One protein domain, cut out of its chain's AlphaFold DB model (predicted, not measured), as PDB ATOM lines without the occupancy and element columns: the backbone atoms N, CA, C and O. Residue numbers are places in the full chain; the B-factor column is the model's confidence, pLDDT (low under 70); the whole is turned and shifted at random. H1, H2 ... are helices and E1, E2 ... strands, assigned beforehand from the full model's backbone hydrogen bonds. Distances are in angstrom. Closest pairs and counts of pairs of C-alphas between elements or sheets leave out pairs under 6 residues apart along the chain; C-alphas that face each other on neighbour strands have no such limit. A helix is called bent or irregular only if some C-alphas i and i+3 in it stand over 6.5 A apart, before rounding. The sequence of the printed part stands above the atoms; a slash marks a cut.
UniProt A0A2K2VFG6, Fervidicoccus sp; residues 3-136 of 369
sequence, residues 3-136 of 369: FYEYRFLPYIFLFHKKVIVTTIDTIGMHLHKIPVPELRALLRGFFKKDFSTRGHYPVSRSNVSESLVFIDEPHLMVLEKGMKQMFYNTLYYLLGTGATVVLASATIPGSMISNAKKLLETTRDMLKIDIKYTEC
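This is residues 3 to 136 of the 369 residues of a protein of Fervidicoccus sp (UniProt A0A2K2VFG6). A small, twisted sheet of four strands, E2 E1 E3 E4, lies beside the core of the domain, where H1 and H5 cross, while H3 stands up from the sheet. H1, H5 and H6 make a row with H5 in the middle, and H2 lies far out beyond H1. The printed part has 134 residues, in the order E1 E2 H1 H2 H3 E3 H4 H5 E4 H6. The sheet is mixed and the class is mixed, helices and strands. The whole is compact, with a radius of gyration of the C-alphas of 16.1 A and spans of 47 by 40 by 31 A.

Start at the inner strand E1, residues 3 to 6, antiparallel to the edge strand E2, residues 19 to 22, in a hairpin; N 4 and O 20 are 3.1 A apart. On its other side E1 is antiparallel to E3, residues 67 to 72, with N 3 and O 70 at 2.9 A. E3 is parallel to the edge strand E4, residues 100 to 104, with N 69 and O 100 at 2.8 A. H4, residues 75 to 79, and H5, residues 81 to 97, join E3 to E4 in a strand-helix-strand unit, two parallel neighbour strands with helices between, its crossover right-handed. H3, residues 57 to 66, is on the sheet over E1 and stands up from it, its line rising 56 degrees. H5 only grazes the sheet with residues 91 to 95. With residues 86 to 93 alone, it touches H1, residues 24 to 31, closest at the C-alphas of Gly 28 and Thr 90, 5.8 A, at a steep tilt of 55 degrees, the same way. H6, residues 110 to 127, touches H5 at a steep tilt of 40 degrees, closest at the C-alphas of Gly 96 and Thr 123, 6.5 A. H2, residues 36 to 48, and H1 only just touch, only at the corner, with 3 pairs of C-alphas within 8 A; the closest are those of Met 29 and Val 36, 6.7 A. Every O i to N i+4 pair is within hydrogen-bond range in H1, H3, H4, H5 and H6, against 7 of 9 in H2.

Find E1 at C-alpha 3 (-92.999, -188.129, -141.049); E3 spans 15.4 A and E4 13.2 A. H5 runs 24.8 A from C-alpha 81 (-83.238, -208.359, -147.764), and H6 25.5 A to C-alpha 127 (-76.434, -186.363, -160.734). H2 spans 19.1 A and is irregular, with C-alphas 37 and 40 7.6 A apart.

The C-alphas of Lys 48 and Cys 136, the two farthest apart, are 50.0 A from each other. The printed part has no cut; its long link is residues 7 to 18. Look for pLDDT under 70 in 38 residues: 3 to 17, 34 to 46, 49 to 56, 79 and 81.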
ATOM      1  N   PHE A   3     -92.375-189.445-141.005       33.66
ATOM      2  CA  PHE A   3     -92.999-188.129-141.049       33.66
ATOM      3  C   PHE A   3     -92.524-187.402-142.287       33.66
ATOM      4  O   PHE A   3     -91.353-187.501-142.653       33.66
ATOM      5  N   TYR A   4     -93.406-186.628-142.903       44.53
ATOM      6  CA  TYR A   4     -92.923-185.590-143.784       44.53
ATOM      7  C   TYR A   4     -93.713-184.294-143.685       44.53
ATOM      8  O   TYR A   4     -94.939-184.312-143.547       44.53
ATOM      9  N   GLU A   5     -92.976-183.187-143.708       34.25
ATOM     10  CA  GLU A   5     -93.482-181.820-143.571       34.25
ATOM     11  C   GLU A   5     -93.132-181.018-144.831       34.25
ATOM     12  O   GLU A   5     -91.992-181.050-145.309       34.25
ATOM     13  N   TYR A   6     -94.122-180.328-145.398       43.38
ATOM     14  CA  TYR A   6     -93.959-179.563-146.638       43.38
ATOM     15  C   TYR A   6     -93.156-178.282-146.392       43.38
ATOM     16  O   TYR A   6     -93.516-177.468-145.539       43.38
ATOM     17  N   ARG A   7     -92.116-178.039-147.200       38.69
ATOM     18  CA  ARG A   7     -91.496-176.710-147.273       38.69
ATOM     19  C   ARG A   7     -92.390-175.787-148.103       38.69
ATOM     20  O   ARG A   7     -92.719-176.079-149.245       38.69
ATOM     21  N   PHE A   8     -92.795-174.678-147.494       39.47
ATOM     22  CA  PHE A   8     -93.693-173.663-148.042       39.47
ATOM     23  C   PHE A   8     -93.371-173.245-149.493       39.47
ATOM     24  O   PHE A   8     -92.350-172.614-149.756       39.47
ATOM     25  N   LEU A   9     -94.330-173.471-150.397       38.56
ATOM     26  CA  LEU A   9     -94.618-172.605-151.543       38.56
ATOM     27  C   LEU A   9     -96.102-172.196-151.435       38.56
ATOM     28  O   LEU A   9     -96.961-173.078-151.412       38.56
ATOM     29  N   PRO A  10     -96.441-170.894-151.355       39.19
ATOM     30  CA  PRO A  10     -97.798-170.433-151.031       39.19
ATOM     31  C   PRO A  10     -98.888-170.735-152.080       39.19
ATOM     32  O   PRO A  10    -100.028-170.327-151.884       39.19
ATOM     33  N   TYR A  11     -98.584-171.443-153.174       41.53
ATOM     34  CA  TYR A  11     -99.449-171.476-154.361       41.53
ATOM     35  C   TYR A  11     -99.838-172.862-154.900       41.53
ATOM     36  O   TYR A  11    -100.486-172.928-155.939       41.53
ATOM     37  N   ILE A  12     -99.544-173.974-154.211       44.69
ATOM     38  CA  ILE A  12    -100.055-175.304-154.615       44.69
ATOM     39  C   ILE A  12    -100.839-175.926-153.455       44.69
ATOM     40  O   ILE A  12    -100.420-176.862-152.784       44.69
ATOM     41  N   PHE A  13    -102.010-175.345-153.198       43.69
ATOM     42  CA  PHE A  13    -102.905-175.685-152.087       43.69
ATOM     43  C   PHE A  13    -103.873-176.841-152.376       43.69
ATOM     44  O   PHE A  13    -104.803-177.066-151.605       43.69
ATOM     45  N   LEU A  14    -103.734-177.546-153.502       48.38
ATOM     46  CA  LEU A  14    -104.909-178.225-154.042       48.38
ATOM     47  C   LEU A  14    -105.229-179.609-153.458       48.38
ATOM     48  O   LEU A  14    -106.385-179.995-153.574       48.38
ATOM     49  N   PHE A  15    -104.325-180.331-152.768       55.81
ATOM     50  CA  PHE A  15    -104.660-181.696-152.291       55.81
ATOM     51  C   PHE A  15    -103.967-182.218-151.008       55.81
ATOM     52  O   PHE A  15    -104.102-183.411-150.711       55.81
ATOM     53  N   HIS A  16    -103.211-181.424-150.232       64.00
ATOM     54  CA  HIS A  16    -102.229-182.004-149.285       64.00
ATOM     55  C   HIS A  16    -102.318-181.537-147.821       64.00
ATOM     56  O   HIS A  16    -102.569-180.374-147.519       64.00
ATOM     57  N   LYS A  17    -102.105-182.487-146.891       67.81
ATOM     58  CA  LYS A  17    -101.978-182.239-145.442       67.81
ATOM     59  C   LYS A  17    -100.575-181.716-145.126       67.81
ATOM     60  O   LYS A  17     -99.621-182.227-145.689       67.81
ATOM     61  N   LYS A  18    -100.441-180.780-144.178       76.25
ATOM     62  CA  LYS A  18     -99.143-180.191-143.773       76.25
ATOM     63  C   LYS A  18     -98.137-181.213-143.235       76.25
ATOM     64  O   LYS A  18     -96.948-181.081-143.488       76.25
ATOM     65  N   VAL A  19     -98.637-182.213-142.512       82.94
ATOM     66  CA  VAL A  19     -97.855-183.317-141.952       82.94
ATOM     67  C   VAL A  19     -98.544-184.621-142.316       82.94
ATOM     68  O   VAL A  19     -99.763-184.757-142.155       82.94
ATOM     69  N   ILE A  20     -97.766-185.580-142.809       83.00
ATOM     70  CA  ILE A  20     -98.250-186.922-143.122       83.00
ATOM     71  C   ILE A  20     -97.409-187.938-142.360       83.00
ATOM     72  O   ILE A  20     -96.182-187.924-142.418       83.00
ATOM     73  N   VAL A  21     -98.107-188.818-141.645       85.12
ATOM     74  CA  VAL A  21     -97.529-189.922-140.881       85.12
ATOM     75  C   VAL A  21     -97.888-191.214-141.597       85.12
ATOM     76  O   VAL A  21     -99.068-191.510-141.788       85.12
ATOM     77  N   THR A  22     -96.882-191.963-142.033       86.19
ATOM     78  CA  THR A  22     -97.087-193.193-142.808       86.19
ATOM     79  C   THR A  22     -95.985-194.222-142.555       86.19
ATOM     80  O   THR A  22     -94.996-193.952-141.870       86.19
ATOM     81  N   THR A  23     -96.151-195.429-143.091       83.75
ATOM     82  CA  THR A  23     -95.096-196.447-143.124       83.75
ATOM     83  C   THR A  23     -94.135-196.201-144.280       83.75
ATOM     84  O   THR A  23     -94.494-195.619-145.310       83.75
ATOM     85  N   ILE A  24     -92.904-196.676-144.117       81.81
ATOM     86  CA  ILE A  24     -91.884-196.595-145.158       81.81
ATOM     87  C   ILE A  24     -92.214-197.484-146.359       81.81
ATOM     88  O   ILE A  24     -91.900-197.098-147.479       81.81
ATOM     89  N   ASP A  25     -92.935-198.593-146.158       80.50
ATOM     90  CA  ASP A  25     -93.491-199.419-147.238       80.50
ATOM     91  C   ASP A  25     -94.361-198.592-148.171       80.50
ATOM     92  O   ASP A  25     -94.192-198.616-149.384       80.50
ATOM     93  N   THR A  26     -95.265-197.799-147.592       82.38
ATOM     94  CA  THR A  26     -96.189-196.960-148.354       82.38
ATOM     95  C   THR A  26     -95.415-195.946-149.193       82.38
ATOM     96  O   THR A  26     -95.697-195.781-150.381       82.38
ATOM     97  N   ILE A  27     -94.392-195.312-148.610       83.38
ATOM     98  CA  ILE A  27     -93.511-194.386-149.335       83.38
ATOM     99  C   ILE A  27     -92.758-195.121-150.442       83.38
ATOM    100  O   ILE A  27     -92.816-194.700-151.595       83.38
ATOM    101  N   GLY A  28     -92.109-196.240-150.120       81.44
ATOM    102  CA  GLY A  28     -91.383-197.067-151.076       81.44
ATOM    103  C   GLY A  28     -92.266-197.458-152.257       81.44
ATOM    104  O   GLY A  28     -91.892-197.221-153.404       81.44
ATOM    105  N   MET A  29     -93.475-197.951-152.007       79.44
ATOM    106  CA  MET A  29     -94.437-198.323-153.045       79.44
ATOM    107  C   MET A  29     -94.842-197.131-153.924       79.44
ATOM    108  O   MET A  29     -94.790-197.239-155.153       79.44
ATOM    109  N   HIS A  30     -95.154-195.967-153.339       79.00
ATOM    110  CA  HIS A  30     -95.437-194.752-154.114       79.00
ATOM    111  C   HIS A  30     -94.255-194.348-155.008       79.00
ATOM    112  O   HIS A  30     -94.451-194.026-156.186       79.00
ATOM    113  N   LEU A  31     -93.026-194.415-154.490       78.12
ATOM    114  CA  LEU A  31     -91.811-194.093-155.242       78.12
ATOM    115  C   LEU A  31     -91.518-195.094-156.364       78.12
ATOM    116  O   LEU A  31     -91.123-194.692-157.460       78.12
ATOM    117  N   HIS A  32     -91.814-196.374-156.144       73.88
ATOM    118  CA  HIS A  32     -91.658-197.443-157.132       73.88
ATOM    119  C   HIS A  32     -92.827-197.527-158.131       73.88
ATOM    120  O   HIS A  32     -92.931-198.505-158.870       73.88
ATOM    121  N   LYS A  33     -93.661-196.478-158.222       73.50
ATOM    122  CA  LYS A  33     -94.795-196.361-159.162       73.50
ATOM    123  C   LYS A  33     -95.912-197.378-158.903       73.50
ATOM    124  O   LYS A  33     -96.642-197.750-159.818       73.50
ATOM    125  N   ILE A  34     -96.064-197.797-157.649       69.19
ATOM    126  CA  ILE A  34     -97.112-198.705-157.183       69.19
ATOM    127  C   ILE A  34     -97.976-197.944-156.162       69.19
ATOM    128  O   ILE A  34     -97.786-198.093-154.956       69.19
ATOM    129  N   PRO A  35     -98.904-197.074-156.602       67.44
ATOM    130  CA  PRO A  35     -99.787-196.366-155.685       67.44
ATOM    131  C   PRO A  35    -100.636-197.370-154.898       67.44
ATOM    132  O   PRO A  35    -101.450-198.089-155.478       67.44
ATOM    133  N   VAL A  36    -100.448-197.411-153.573       63.22
ATOM    134  CA  VAL A  36    -101.111-198.374-152.673       63.22
ATOM    135  C   VAL A  36    -102.640-198.400-152.852       63.22
ATOM    136  O   VAL A  36    -103.188-199.501-152.963       63.22
ATOM    137  N   PRO A  37    -103.346-197.252-152.985       64.12
ATOM    138  CA  PRO A  37    -104.797-197.246-153.212       64.12
ATOM    139  C   PRO A  37    -105.234-197.914-154.527       64.12
ATOM    140  O   PRO A  37    -106.334-198.454-154.618       64.12
ATOM    141  N   GLU A  38    -104.371-197.913-155.544       65.31
ATOM    142  CA  GLU A  38    -104.662-198.426-156.888       65.31
ATOM    143  C   GLU A  38    -104.027-199.802-157.146       65.31
ATOM    144  O   GLU A  38    -104.232-200.383-158.212       65.31
ATOM    145  N   LEU A  39    -103.311-200.377-156.170       69.50
ATOM    146  CA  LEU A  39    -102.607-201.657-156.303       69.50
ATOM    147  C   LEU A  39    -103.518-202.770-156.844       69.50
ATOM    148  O   LEU A  39    -103.142-203.500-157.757       69.50
ATOM    149  N   ARG A  40    -104.751-202.878-156.331       68.19
ATOM    150  CA  ARG A  40    -105.728-203.878-156.803       68.19
ATOM    151  C   ARG A  40    -106.177-203.641-158.247       68.19
ATOM    152  O   ARG A  40    -106.530-204.596-158.936       68.19
ATOM    153  N   ALA A  41    -106.245-202.390-158.696       63.56
ATOM    154  CA  ALA A  41    -106.595-202.056-160.075       63.56
ATOM    155  C   ALA A  41    -105.424-202.369-161.016       63.56
ATOM    156  O   ALA A  41    -105.629-203.049-162.018       63.56
ATOM    157  N   LEU A  42    -104.202-202.002-160.624       67.44
ATOM    158  CA  LEU A  42    -102.973-202.297-161.365       67.44
ATOM    159  C   LEU A  42    -102.720-203.803-161.505       67.44
ATOM    160  O   LEU A  42    -102.441-204.276-162.604       67.44
ATOM    161  N   LEU A  43    -102.880-204.577-160.424       69.44
ATOM    162  CA  LEU A  43    -102.750-206.038-160.467       69.44
ATOM    163  C   LEU A  43    -103.798-206.666-161.394       69.44
ATOM    164  O   LEU A  43    -103.460-207.509-162.220       69.44
ATOM    165  N   ARG A  44    -105.063-206.228-161.311       66.19
ATOM    166  CA  ARG A  44    -106.121-206.693-162.226       66.19
ATOM    167  C   ARG A  44    -105.805-206.347-163.679       66.19
ATOM    168  O   ARG A  44    -106.007-207.202-164.535       66.19
ATOM    169  N   GLY A  45    -105.289-205.149-163.941       65.38
ATOM    170  CA  GLY A  45    -104.832-204.732-165.264       65.38
ATOM    171  C   GLY A  45    -103.704-205.614-165.798       65.38
ATOM    172  O   GLY A  45    -103.795-206.113-166.916       65.38
ATOM    173  N   PHE A  46    -102.699-205.923-164.973       64.88
ATOM    174  CA  PHE A  46    -101.596-206.817-165.341       64.88
ATOM    175  C   PHE A  46    -102.081-208.229-165.709       64.88
ATOM    176  O   PHE A  46    -101.741-208.737-166.775       64.88
ATOM    177  N   PHE A  47    -102.933-208.842-164.876       70.31
ATOM    178  CA  PHE A  47    -103.486-210.176-165.153       70.31
ATOM    179  C   PHE A  47    -104.434-210.199-166.359       70.31
ATOM    180  O   PHE A  47    -104.498-211.201-167.067       70.31
ATOM    181  N   LYS A  48    -105.161-209.104-166.612       71.56
ATOM    182  CA  LYS A  48    -106.110-208.987-167.731       71.56
ATOM    183  C   LYS A  48    -105.507-208.371-169.002       71.56
ATOM    184  O   LYS A  48    -106.240-208.199-169.971       71.56
ATOM    185  N   LYS A  49    -104.202-208.051-169.016       62.72
ATOM    186  CA  LYS A  49    -103.522-207.267-170.074       62.72
ATOM    187  C   LYS A  49    -104.229-205.940-170.407       62.72
ATOM    188  O   LYS A  49    -104.149-205.452-171.531       62.72
ATOM    189  N   ASP A  50    -104.910-205.360-169.426       62.50
ATOM    190  CA  ASP A  50    -105.589-204.073-169.528       62.50
ATOM    191  C   ASP A  50    -104.709-202.993-168.883       62.50
ATOM    192  O   ASP A  50    -104.572-202.909-167.661       62.50
ATOM    193  N   PHE A  51    -104.058-202.190-169.725       54.78
ATOM    194  CA  PHE A  51    -103.107-201.146-169.325       54.78
ATOM    195  C   PHE A  51    -103.759-199.758-169.180       54.78
ATOM    196  O   PHE A  51    -103.057-198.745-169.172       54.78
ATOM    197  N   SER A  52    -105.091-199.692-169.081       55.66
ATOM    198  CA  SER A  52    -105.855-198.436-169.010       55.66
ATOM    199  C   SER A  52    -105.600-197.606-167.745       55.66
ATOM    200  O   SER A  52    -105.870-196.407-167.740       55.66
ATOM    201  N   THR A  53    -105.022-198.191-166.691       55.75
ATOM    202  CA  THR A  53    -104.641-197.462-165.472       55.75
ATOM    203  C   THR A  53    -103.121-197.469-165.305       55.75
ATOM    204  O   THR A  53    -102.496-198.521-165.196       55.75
ATOM    205  N   ARG A  54    -102.496-196.283-165.313       55.41
ATOM    206  CA  ARG A  54    -101.043-196.119-165.088       55.41
ATOM    207  C   ARG A  54    -100.682-195.834-163.626       55.41
ATOM    208  O   ARG A  54     -99.500-195.689-163.329       55.41
ATOM    209  N   GLY A  55    -101.672-195.784-162.731       60.72
ATOM    210  CA  GLY A  55    -101.493-195.374-161.343       60.72
ATOM    211  C   GLY A  55    -101.232-193.868-161.226       60.72
ATOM    212  O   GLY A  55    -100.331-193.345-161.880       60.72
ATOM    213  N   HIS A  56    -101.939-193.151-160.356       66.44
ATOM    214  CA  HIS A  56    -101.687-191.725-160.095       66.44
ATOM    215  C   HIS A  56    -100.506-191.521-159.129       66.44
ATOM    216  O   HIS A  56    -100.559-190.750-158.172       66.44
ATOM    217  N   TYR A  57     -99.394-192.213-159.383       70.56
ATOM    218  CA  TYR A  57     -98.175-192.082-158.592       70.56
ATOM    219  C   TYR A  57     -97.423-190.745-158.748       70.56
ATOM    220  O   TYR A  57     -96.719-190.412-157.794       70.56
ATOM    221  N   PRO A  58     -97.508-189.966-159.858       70.75
ATOM    222  CA  PRO A  58     -96.721-188.737-159.999       70.75
ATOM    223  C   PRO A  58     -96.973-187.736-158.873       70.75
ATOM    224  O   PRO A  58     -96.021-187.249-158.281       70.75
ATOM    225  N   VAL A  59     -98.241-187.524-158.502       75.50
ATOM    226  CA  VAL A  59     -98.624-186.609-157.414       75.50
ATOM    227  C   VAL A  59     -98.018-187.068-156.085       75.50
ATOM    228  O   VAL A  59     -97.347-186.301-155.406       75.50
ATOM    229  N   SER A  60     -98.175-188.352-155.746       76.94
ATOM    230  CA  SER A  60     -97.598-188.907-154.512       76.94
ATOM    231  C   SER A  60     -96.066-188.828-154.500       76.94
ATOM    232  O   SER A  60     -95.478-188.518-153.469       76.94
ATOM    233  N   ARG A  61     -95.406-189.079-155.638       80.06
ATOM    234  CA  ARG A  61     -93.942-188.993-155.766       80.06
ATOM    235  C   ARG A  61     -93.430-187.567-155.610       80.06
ATOM    236  O   ARG A  61     -92.437-187.387-154.909       80.06
ATOM    237  N   SER A  62     -94.089-186.602-156.249       77.94
ATOM    238  CA  SER A  62     -93.755-185.179-156.145       77.94
ATOM    239  C   SER A  62     -93.870-184.693-154.704       77.94
ATOM    240  O   SER A  62     -92.944-184.074-154.189       77.94
ATOM    241  N   ASN A  63     -94.940-185.085-154.012       79.62
ATOM    242  CA  ASN A  63     -95.152-184.724-152.611       79.62
ATOM    243  C   ASN A  63     -94.037-185.210-151.698       79.62
ATOM    244  O   ASN A  63     -93.507-184.443-150.900       79.62
ATOM    245  N   VAL A  64     -93.661-186.484-151.826       83.25
ATOM    246  CA  VAL A  64     -92.583-187.045-151.012       83.25
ATOM    247  C   VAL A  64     -91.263-186.318-151.309       83.25
ATOM    248  O   VAL A  64     -90.521-186.027-150.377       83.25
ATOM    249  N   SER A  65     -90.972-185.979-152.571       82.12
ATOM    250  CA  SER A  65     -89.733-185.269-152.925       82.12
ATOM    251  C   SER A  65     -89.667-183.809-152.466       82.12
ATOM    252  O   SER A  65     -88.574-183.306-152.226       82.12
ATOM    253  N   GLU A  66     -90.803-183.119-152.345       82.94
ATOM    254  CA  GLU A  66     -90.851-181.715-151.902       82.94
ATOM    255  C   GLU A  66     -90.901-181.557-150.376       82.94
ATOM    256  O   GLU A  66     -90.865-180.442-149.848       82.94
ATOM    257  N   SER A  67     -90.965-182.671-149.651       83.94
ATOM    258  CA  SER A  67     -91.090-182.668-148.201       83.94
ATOM    259  C   SER A  67     -89.751-182.922-147.507       83.94
ATOM    260  O   SER A  67     -88.838-183.542-148.056       83.94
ATOM    261  N   LEU A  68     -89.637-182.474-146.257       90.44
ATOM    262  CA  LEU A  68     -88.643-183.016-145.332       90.44
ATOM    263  C   LEU A  68     -89.115-184.409-144.924       90.44
ATOM    264  O   LEU A  68     -90.200-184.513-144.377       90.44
ATOM    265  N   VAL A  69     -88.337-185.459-145.176       90.75
ATOM    266  CA  VAL A  69     -88.692-186.857-144.891       90.75
ATOM    267  C   VAL A  69     -87.910-187.352-143.676       90.75
ATOM    268  O   VAL A  69     -86.708-187.588-143.757       90.75
ATOM    269  N   PHE A  70     -88.586-187.534-142.550       92.19
ATOM    270  CA  PHE A  70     -88.026-188.080-141.315       92.19
ATOM    271  C   PHE A  70     -88.367-189.564-141.199       92.19
ATOM    272  O   PHE A  70     -89.535-189.916-141.044       92.19
ATOM    273  N   ILE A  71     -87.365-190.432-141.265       90.75
ATOM    274  CA  ILE A  71     -87.510-191.884-141.174       90.75
ATOM    275  C   ILE A  71     -87.040-192.337-139.793       90.75
ATOM    276  O   ILE A  71     -85.846-192.318-139.496       90.75
ATOM    277  N   ASP A  72     -87.998-192.773-138.983       87.69
ATOM    278  CA  ASP A  72     -87.784-193.316-137.642       87.69
ATOM    279  C   ASP A  72     -87.604-194.845-137.678       87.69
ATOM    280  O   ASP A  72     -88.392-195.547-138.330       87.69
ATOM    281  N   GLU A  73     -86.585-195.326-136.965       84.75
ATOM    282  CA  GLU A  73     -86.121-196.717-136.842       84.75
ATOM    283  C   GLU A  73     -85.800-197.424-138.179       84.75
ATOM    284  O   GLU A  73     -86.254-198.548-138.428       84.75
ATOM    285  N   PRO A  74     -85.011-196.809-139.084       86.25
ATOM    286  CA  PRO A  74     -84.725-197.375-140.401       86.25
ATOM    287  C   PRO A  74     -83.924-198.685-140.364       86.25
ATOM    288  O   PRO A  74     -83.974-199.438-141.337       86.25
ATOM    289  N   HIS A  75     -83.217-199.001-139.271       81.31
ATOM    290  CA  HIS A  75     -82.457-200.251-139.139       81.31
ATOM    291  C   HIS A  75     -83.357-201.487-139.223       81.31
ATOM    292  O   HIS A  75     -82.928-202.490-139.783       81.31
ATOM    293  N   LEU A  76     -84.620-201.399-138.786       77.75
ATOM    294  CA  LEU A  76     -85.598-202.487-138.920       77.75
ATOM    295  C   LEU A  76     -85.817-202.906-140.381       77.75
ATOM    296  O   LEU A  76     -86.111-204.064-140.660       77.75
ATOM    297  N   MET A  77     -85.655-201.975-141.324       77.75
ATOM    298  CA  MET A  77     -85.841-202.228-142.757       77.75
ATOM    299  C   MET A  77     -84.612-202.845-143.411       77.75
ATOM    300  O   MET A  77     -84.719-203.436-144.480       77.75
ATOM    301  N   VAL A  78     -83.443-202.682-142.796       76.81
ATOM    302  CA  VAL A  78     -82.172-203.183-143.328       76.81
ATOM    303  C   VAL A  78     -81.965-204.661-142.979       76.81
ATOM    304  O   VAL A  78     -81.209-205.328-143.685       76.81
ATOM    305  N   LEU A  79     -82.676-205.177-141.969       69.12
ATOM    306  CA  LEU A  79     -82.651-206.590-141.563       69.12
ATOM    307  C   LEU A  79     -83.248-207.515-142.642       69.12
ATOM    308  O   LEU A  79     -82.695-208.555-142.986       69.12
ATOM    309  N   GLU A  80     -84.361-207.120-143.266       71.88
ATOM    310  CA  GLU A  80     -84.982-207.931-144.318       71.88
ATOM    311  C   GLU A  80     -84.423-207.577-145.709       71.88
ATOM    312  O   GLU A  80     -84.520-206.438-146.165       71.88
ATOM    313  N   LYS A  81     -83.894-208.566-146.449       69.44
ATOM    314  CA  LYS A  81     -83.238-208.359-147.764       69.44
ATOM    315  C   LYS A  81     -84.079-207.556-148.770       69.44
ATOM    316  O   LYS A  81     -83.545-206.685-149.457       69.44
ATOM    317  N   GLY A  82     -85.379-207.848-148.880       72.94
ATOM    318  CA  GLY A  82     -86.278-207.148-149.808       72.94
ATOM    319  C   GLY A  82     -86.495-205.684-149.415       72.94
ATOM    320  O   GLY A  82     -86.362-204.778-150.243       72.94
ATOM    321  N   MET A  83     -86.743-205.459-148.128       78.94
ATOM    322  CA  MET A  83     -86.934-204.137-147.533       78.94
ATOM    323  C   MET A  83     -85.665-203.288-147.591       78.94
ATOM    324  O   MET A  83     -85.741-202.107-147.933       78.94
ATOM    325  N   LYS A  84     -84.493-203.900-147.394       83.19
ATOM    326  CA  LYS A  84     -83.179-203.258-147.512       83.19
ATOM    327  C   LYS A  84     -82.997-202.627-148.889       83.19
ATOM    328  O   LYS A  84     -82.643-201.454-149.004       83.19
ATOM    329  N   GLN A  85     -83.283-203.379-149.951       82.06
ATOM    330  CA  GLN A  85     -83.151-202.878-151.319       82.06
ATOM    331  C   GLN A  85     -84.162-201.763-151.625       82.06
ATOM    332  O   GLN A  85     -83.811-200.767-152.266       82.06
ATOM    333  N   MET A  86     -85.408-201.906-151.162       85.00
ATOM    334  CA  MET A  86     -86.433-200.869-151.314       85.00
ATOM    335  C   MET A  86     -86.050-199.580-150.574       85.00
ATOM    336  O   MET A  86     -86.244-198.486-151.112       85.00
ATOM    337  N   PHE A  87     -85.479-199.704-149.376       89.19
ATOM    338  CA  PHE A  87     -85.016-198.594-148.554       89.19
ATOM    339  C   PHE A  87     -83.918-197.788-149.253       89.19
ATOM    340  O   PHE A  87     -84.087-196.589-149.470       89.19
ATOM    341  N   TYR A  88     -82.835-198.432-149.701       88.19
ATOM    342  CA  TYR A  88     -81.741-197.715-150.366       88.19
ATOM    343  C   TYR A  88     -82.151-197.115-151.720       88.19
ATOM    344  O   TYR A  88     -81.716-196.014-152.054       88.19
ATOM    345  N   ASN A  89     -83.041-197.767-152.478       85.12
ATOM    346  CA  ASN A  89     -83.600-197.177-153.702       85.12
ATOM    347  C   ASN A  89     -84.501-195.966-153.409       85.12
ATOM    348  O   ASN A  89     -84.500-194.991-154.163       85.12
ATOM    349  N   THR A  90     -85.251-196.011-152.306       88.44
ATOM    350  CA  THR A  90     -86.042-194.874-151.820       88.44
ATOM    351  C   THR A  90     -85.126-193.710-151.461       88.44
ATOM    352  O   THR A  90     -85.321-192.613-151.977       88.44
ATOM    353  N   LEU A  91     -84.075-193.953-150.674       89.88
ATOM    354  CA  LEU A  91     -83.079-192.935-150.341       89.88
ATOM    355  C   LEU A  91     -82.423-192.335-151.587       89.88
ATOM    356  O   LEU A  91     -82.343-191.116-151.697       89.88
ATOM    357  N   TYR A  92     -82.021-193.168-152.554       87.75
ATOM    358  CA  TYR A  92     -81.441-192.706-153.817       87.75
ATOM    359  C   TYR A  92     -82.355-191.700-154.532       87.75
ATOM    360  O   TYR A  92     -81.914-190.634-154.962       87.75
ATOM    361  N   TYR A  93     -83.649-192.018-154.629       86.88
ATOM    362  CA  TYR A  93     -84.635-191.136-155.249       86.88
ATOM    363  C   TYR A  93     -84.797-189.813-154.485       86.88
ATOM    364  O   TYR A  93     -84.809-188.743-155.098       86.88
ATOM    365  N   LEU A  94     -84.910-189.867-153.155       88.44
ATOM    366  CA  LEU A  94     -85.074-188.676-152.315       88.44
ATOM    367  C   LEU A  94     -83.869-187.739-152.436       88.44
ATOM    368  O   LEU A  94     -84.025-186.551-152.713       88.44
ATOM    369  N   LEU A  95     -82.661-188.294-152.342       86.88
ATOM    370  CA  LEU A  95     -81.422-187.546-152.527       86.88
ATOM    371  C   LEU A  95     -81.340-186.937-153.935       86.88
ATOM    372  O   LEU A  95     -81.021-185.760-154.094       86.88
ATOM    373  N   GLY A  96     -81.694-187.705-154.969       83.75
ATOM    374  CA  GLY A  96     -81.642-187.233-156.353       83.75
ATOM    375  C   GLY A  96     -82.644-186.125-156.689       83.75
ATOM    376  O   GLY A  96     -82.376-185.288-157.562       83.75
ATOM    377  N   THR A  97     -83.771-186.081-155.978       83.69
ATOM    378  CA  THR A  97     -84.788-185.027-156.112       83.69
ATOM    379  C   THR A  97     -84.481-183.774-155.292       83.69
ATOM    380  O   THR A  97     -85.047-182.725-155.578       83.69
ATOM    381  N   GLY A  98     -83.519-183.837-154.365       81.94
ATOM    382  CA  GLY A  98     -83.165-182.722-153.484       81.94
ATOM    383  C   GLY A  98     -84.014-182.648-152.211       81.94
ATOM    384  O   GLY A  98     -84.017-181.610-151.549       81.94
ATOM    385  N   ALA A  99     -84.720-183.728-151.865       86.25
ATOM    386  CA  ALA A  99     -85.453-183.827-150.611       86.25
ATOM    387  C   ALA A  99     -84.490-183.779-149.413       86.25
ATOM    388  O   ALA A  99     -83.357-184.262-149.480       86.25
ATOM    389  N   THR A 100     -84.949-183.225-148.292       89.00
ATOM    390  CA  THR A 100     -84.214-183.305-147.021       89.00
ATOM    391  C   THR A 100     -84.621-184.591-146.318       89.00
ATOM    392  O   THR A 100     -85.800-184.759-146.031       89.00
ATOM    393  N   VAL A 101     -83.677-185.491-146.042       91.50
ATOM    394  CA  VAL A 101     -83.955-186.767-145.365       91.50
ATOM    395  C   VAL A 101     -83.266-186.789-144.008       91.50
ATOM    396  O   VAL A 101     -82.070-186.521-143.927       91.50
ATOM    397  N   VAL A 102     -84.011-187.131-142.961       92.00
ATOM    398  CA  VAL A 102     -83.491-187.354-141.607       92.00
ATOM    399  C   VAL A 102     -83.702-188.821-141.263       92.00
ATOM    400  O   VAL A 102     -84.818-189.322-141.364       92.00
ATOM    401  N   LEU A 103     -82.632-189.518-140.888       90.88
ATOM    402  CA  LEU A 103     -82.685-190.890-140.388       90.88
ATOM    403  C   LEU A 103     -82.464-190.850-138.878       90.88
ATOM    404  O   LEU A 103     -81.449-190.315-138.440       90.88
ATOM    405  N   ALA A 104     -83.388-191.407-138.099       89.12
ATOM    406  CA  ALA A 104     -83.298-191.433-136.642       89.12
ATOM    407  C   ALA A 104     -83.480-192.861-136.126       89.12
ATOM    408  O   ALA A 104     -84.443-193.529-136.495       89.12
ATOM    409  N   SER A 105     -82.547-193.336-135.302       85.56
ATOM    410  CA  SER A 105     -82.645-194.636-134.636       85.56
ATOM    411  C   SER A 105     -81.768-194.683-133.392       85.56
ATOM    412  O   SER A 105     -80.715-194.049-133.343       85.56
ATOM    413  N   ALA A 106     -82.202-195.462-132.400       77.81
ATOM    414  CA  ALA A 106     -81.423-195.728-131.191       77.81
ATOM    415  C   ALA A 106     -80.203-196.632-131.455       77.81
ATOM    416  O   ALA A 106     -79.244-196.637-130.682       77.81
ATOM    417  N   THR A 107     -80.249-197.420-132.532       76.69
ATOM    418  CA  THR A 107     -79.227-198.400-132.909       76.69
ATOM    419  C   THR A 107     -79.037-198.381-134.425       76.69
ATOM    420  O   THR A 107     -79.704-199.127-135.145       76.69
ATOM    421  N   ILE A 108     -78.131-197.537-134.928       80.44
ATOM    422  CA  ILE A 108     -77.776-197.513-136.354       80.44
ATOM    423  C   ILE A 108     -76.546-198.410-136.562       80.44
ATOM    424  O   ILE A 108     -75.469-198.065-136.078       80.44
ATOM    425  N   PRO A 109     -76.659-199.541-137.287       80.00
ATOM    426  CA  PRO A 109     -75.499-200.371-137.593       80.00
ATOM    427  C   PRO A 109     -74.495-199.612-138.468       80.00
ATOM    428  O   PRO A 109     -74.883-198.898-139.399       80.00
ATOM    429  N   GLY A 110     -73.194-199.808-138.245       80.19
ATOM    430  CA  GLY A 110     -72.167-199.136-139.047       80.19
ATOM    431  C   GLY A 110     -72.231-199.492-140.543       80.19
ATOM    432  O   GLY A 110     -71.871-198.678-141.394       80.19
ATOM    433  N   SER A 111     -72.739-200.681-140.891       80.00
ATOM    434  CA  SER A 111     -72.964-201.104-142.278       80.00
ATOM    435  C   SER A 111     -73.992-200.214-142.968       80.00
ATOM    436  O   SER A 111     -73.833-199.856-144.136       80.00
ATOM    437  N   MET A 112     -75.024-199.795-142.235       84.44
ATOM    438  CA  MET A 112     -76.054-198.895-142.727       84.44
ATOM    439  C   MET A 112     -75.483-197.505-143.011       84.44
ATOM    440  O   MET A 112     -75.743-196.943-144.075       84.44
ATOM    441  N   ILE A 113     -74.652-196.985-142.103       84.88
ATOM    442  CA  ILE A 113     -73.941-195.708-142.273       84.88
ATOM    443  C   ILE A 113     -73.032-195.765-143.503       84.88
ATOM    444  O   ILE A 113     -73.090-194.886-144.363       84.88
ATOM    445  N   SER A 114     -72.218-196.816-143.617       85.25
ATOM    446  CA  SER A 114     -71.299-197.012-144.744       85.25
ATOM    447  C   SER A 114     -72.043-197.079-146.083       85.25
ATOM    448  O   SER A 114     -71.699-196.375-147.035       85.25
ATOM    449  N   ASN A 115     -73.131-197.851-146.144       86.75
ATOM    450  CA  ASN A 115     -73.973-197.952-147.334       86.75
ATOM    451  C   ASN A 115     -74.654-196.617-147.680       86.75
ATOM    452  O   ASN A 115     -74.715-196.252-148.855       86.75
ATOM    453  N   ALA A 116     -75.109-195.854-146.682       87.25
ATOM    454  CA  ALA A 116     -75.653-194.514-146.890       87.25
ATOM    455  C   ALA A 116     -74.588-193.534-147.420       87.25
ATOM    456  O   ALA A 116     -74.865-192.802-148.370       87.25
ATOM    457  N   LYS A 117     -73.357-193.556-146.889       87.56
ATOM    458  CA  LYS A 117     -72.224-192.743-147.380       87.56
ATOM    459  C   LYS A 117     -71.880-193.076-148.832       87.56
ATOM    460  O   LYS A 117     -71.844-192.181-149.677       87.56
ATOM    461  N   LYS A 118     -71.761-194.364-149.158       88.00
ATOM    462  CA  LYS A 118     -71.543-194.827-150.537       88.00
ATOM    463  C   LYS A 118     -72.664-194.384-151.482       88.00
ATOM    464  O   LYS A 118     -72.409-194.003-152.627       88.00
ATOM    465  N   LEU A 119     -73.911-194.427-151.014       88.50
ATOM    466  CA  LEU A 119     -75.065-193.958-151.774       88.50
ATOM    467  C   LEU A 119     -75.007-192.445-152.029       88.50
ATOM    468  O   LEU A 119     -75.291-192.007-153.147       88.50
ATOM    469  N   LEU A 120     -74.624-191.652-151.026       88.75
ATOM    470  CA  LEU A 120     -74.448-190.204-151.149       88.75
ATOM    471  C   LEU A 120     -73.395-189.863-152.209       88.75
ATOM    472  O   LEU A 120     -73.681-189.075-153.108       88.75
ATOM    473  N   GLU A 121     -72.220-190.494-152.148       87.56
ATOM    474  CA  GLU A 121     -71.139-190.322-153.131       87.56
ATOM    475  C   GLU A 121     -71.601-190.684-154.544       87.56
ATOM    476  O   GLU A 121     -71.533-189.859-155.457       87.56
ATOM    477  N   THR A 122     -72.200-191.869-154.699       84.50
ATOM    478  CA  THR A 122     -72.742-192.336-155.983       84.50
ATOM    479  C   THR A 122     -73.759-191.342-156.555       84.50
ATOM    480  O   THR A 122     -73.752-191.046-157.751       84.50
ATOM    481  N   THR A 123     -74.635-190.793-155.710       84.50
ATOM    482  CA  THR A 123     -75.669-189.839-156.133       84.50
ATOM    483  C   THR A 123     -75.067-188.493-156.540       84.50
ATOM    484  O   THR A 123     -75.451-187.956-157.584       84.50
ATOM    485  N   ARG A 124     -74.104-187.962-155.768       86.56
ATOM    486  CA  ARG A 124     -73.356-186.737-156.111       86.56
ATOM    487  C   ARG A 124     -72.673-186.886-157.469       86.56
ATOM    488  O   ARG A 124     -72.836-186.027-158.338       86.56
ATOM    489  N   ASP A 125     -71.985-188.005-157.687       83.12
ATOM    490  CA  ASP A 125     -71.230-188.257-158.914       83.12
ATOM    491  C   ASP A 125     -72.119-188.423-160.141       83.12
ATOM    492  O   ASP A 125     -71.802-187.885-161.208       83.12
ATOM    493  N   MET A 126     -73.229-189.149-159.999       81.31
ATOM    494  CA  MET A 126     -74.145-189.423-161.102       81.31
ATOM    495  C   MET A 126     -74.994-188.213-161.484       81.31
ATOM    496  O   MET A 126     -75.223-187.983-162.673       81.31
ATOM    497  N   LEU A 127     -75.489-187.459-160.501       80.62
ATOM    498  CA  LEU A 127     -76.434-186.363-160.734       80.62
ATOM    499  C   LEU A 127     -75.780-184.980-160.730       80.62
ATOM    500  O   LEU A 127     -76.461-184.008-161.051       80.62
ATOM    501  N   LYS A 128     -74.485-184.892-160.398       83.25
ATOM    502  CA  LYS A 128     -73.717-183.639-160.320       83.25
ATOM    503  C   LYS A 128     -74.409-182.593-159.445       83.25
ATOM    504  O   LYS A 128     -74.509-181.424-159.807       83.25
ATOM    505  N   ILE A 129     -74.916-183.043-158.301       81.50
ATOM    506  CA  ILE A 129     -75.557-182.200-157.292       81.50
ATOM    507  C   ILE A 129     -74.711-182.155-156.031       81.50
ATOM    508  O   ILE A 129     -74.114-183.159-155.647       81.50
ATOM    509  N   ASP A 130     -74.705-180.998-155.375       85.56
ATOM    510  CA  ASP A 130     -74.199-180.896-154.015       85.56
ATOM    511  C   ASP A 130     -75.238-181.467-153.044       85.56
ATOM    512  O   ASP A 130     -76.428-181.152-153.126       85.56
ATOM    513  N   ILE A 131     -74.789-182.336-152.145       85.62
ATOM    514  CA  ILE A 131     -75.635-182.958-151.125       85.62
ATOM    515  C   ILE A 131     -74.976-182.683-149.788       85.62
ATOM    516  O   ILE A 131     -73.878-183.177-149.539       85.62
ATOM    517  N   LYS A 132     -75.647-181.942-148.910       86.62
ATOM    518  CA  LYS A 132     -75.183-181.746-147.535       86.62
ATOM    519  C   LYS A 132     -75.516-182.981-146.704       86.62
ATOM    520  O   LYS A 132     -76.618-183.511-146.803       86.62
ATOM    521  N   TYR A 133     -74.556-183.430-145.906       86.50
ATOM    522  CA  TYR A 133     -74.697-184.581-145.022       86.50
ATOM    523  C   TYR A 133     -74.138-184.222-143.651       86.50
ATOM    524  O   TYR A 133     -73.058-183.638-143.556       86.50
ATOM    525  N   THR A 134     -74.882-184.587-142.616       86.62
ATOM    526  CA  THR A 134     -74.489-184.436-141.220       86.62
ATOM    527  C   THR A 134     -74.782-185.750-140.518       86.62
ATOM    528  O   THR A 134     -75.852-186.329-140.695       86.62
ATOM    529  N   GLU A 135     -73.805-186.218-139.756       85.94
ATOM    530  CA  GLU A 135     -73.873-187.425-138.944       85.94
ATOM    531  C   GLU A 135     -73.839-187.009-137.478       85.94
ATOM    532  O   GLU A 135     -73.011-186.188-137.093       85.94
ATOM    533  N   CYS A 136     -74.762-187.548-136.688       84.44
ATOM    534  CA  CYS A 136     -74.852-187.298-135.258       84.44
ATOM    535  C   CYS A 136     -75.039-188.638-134.564       84.44
ATOM    536  O   CYS A 136     -76.140-189.189-134.557       84.44
TER     537      CYS A 136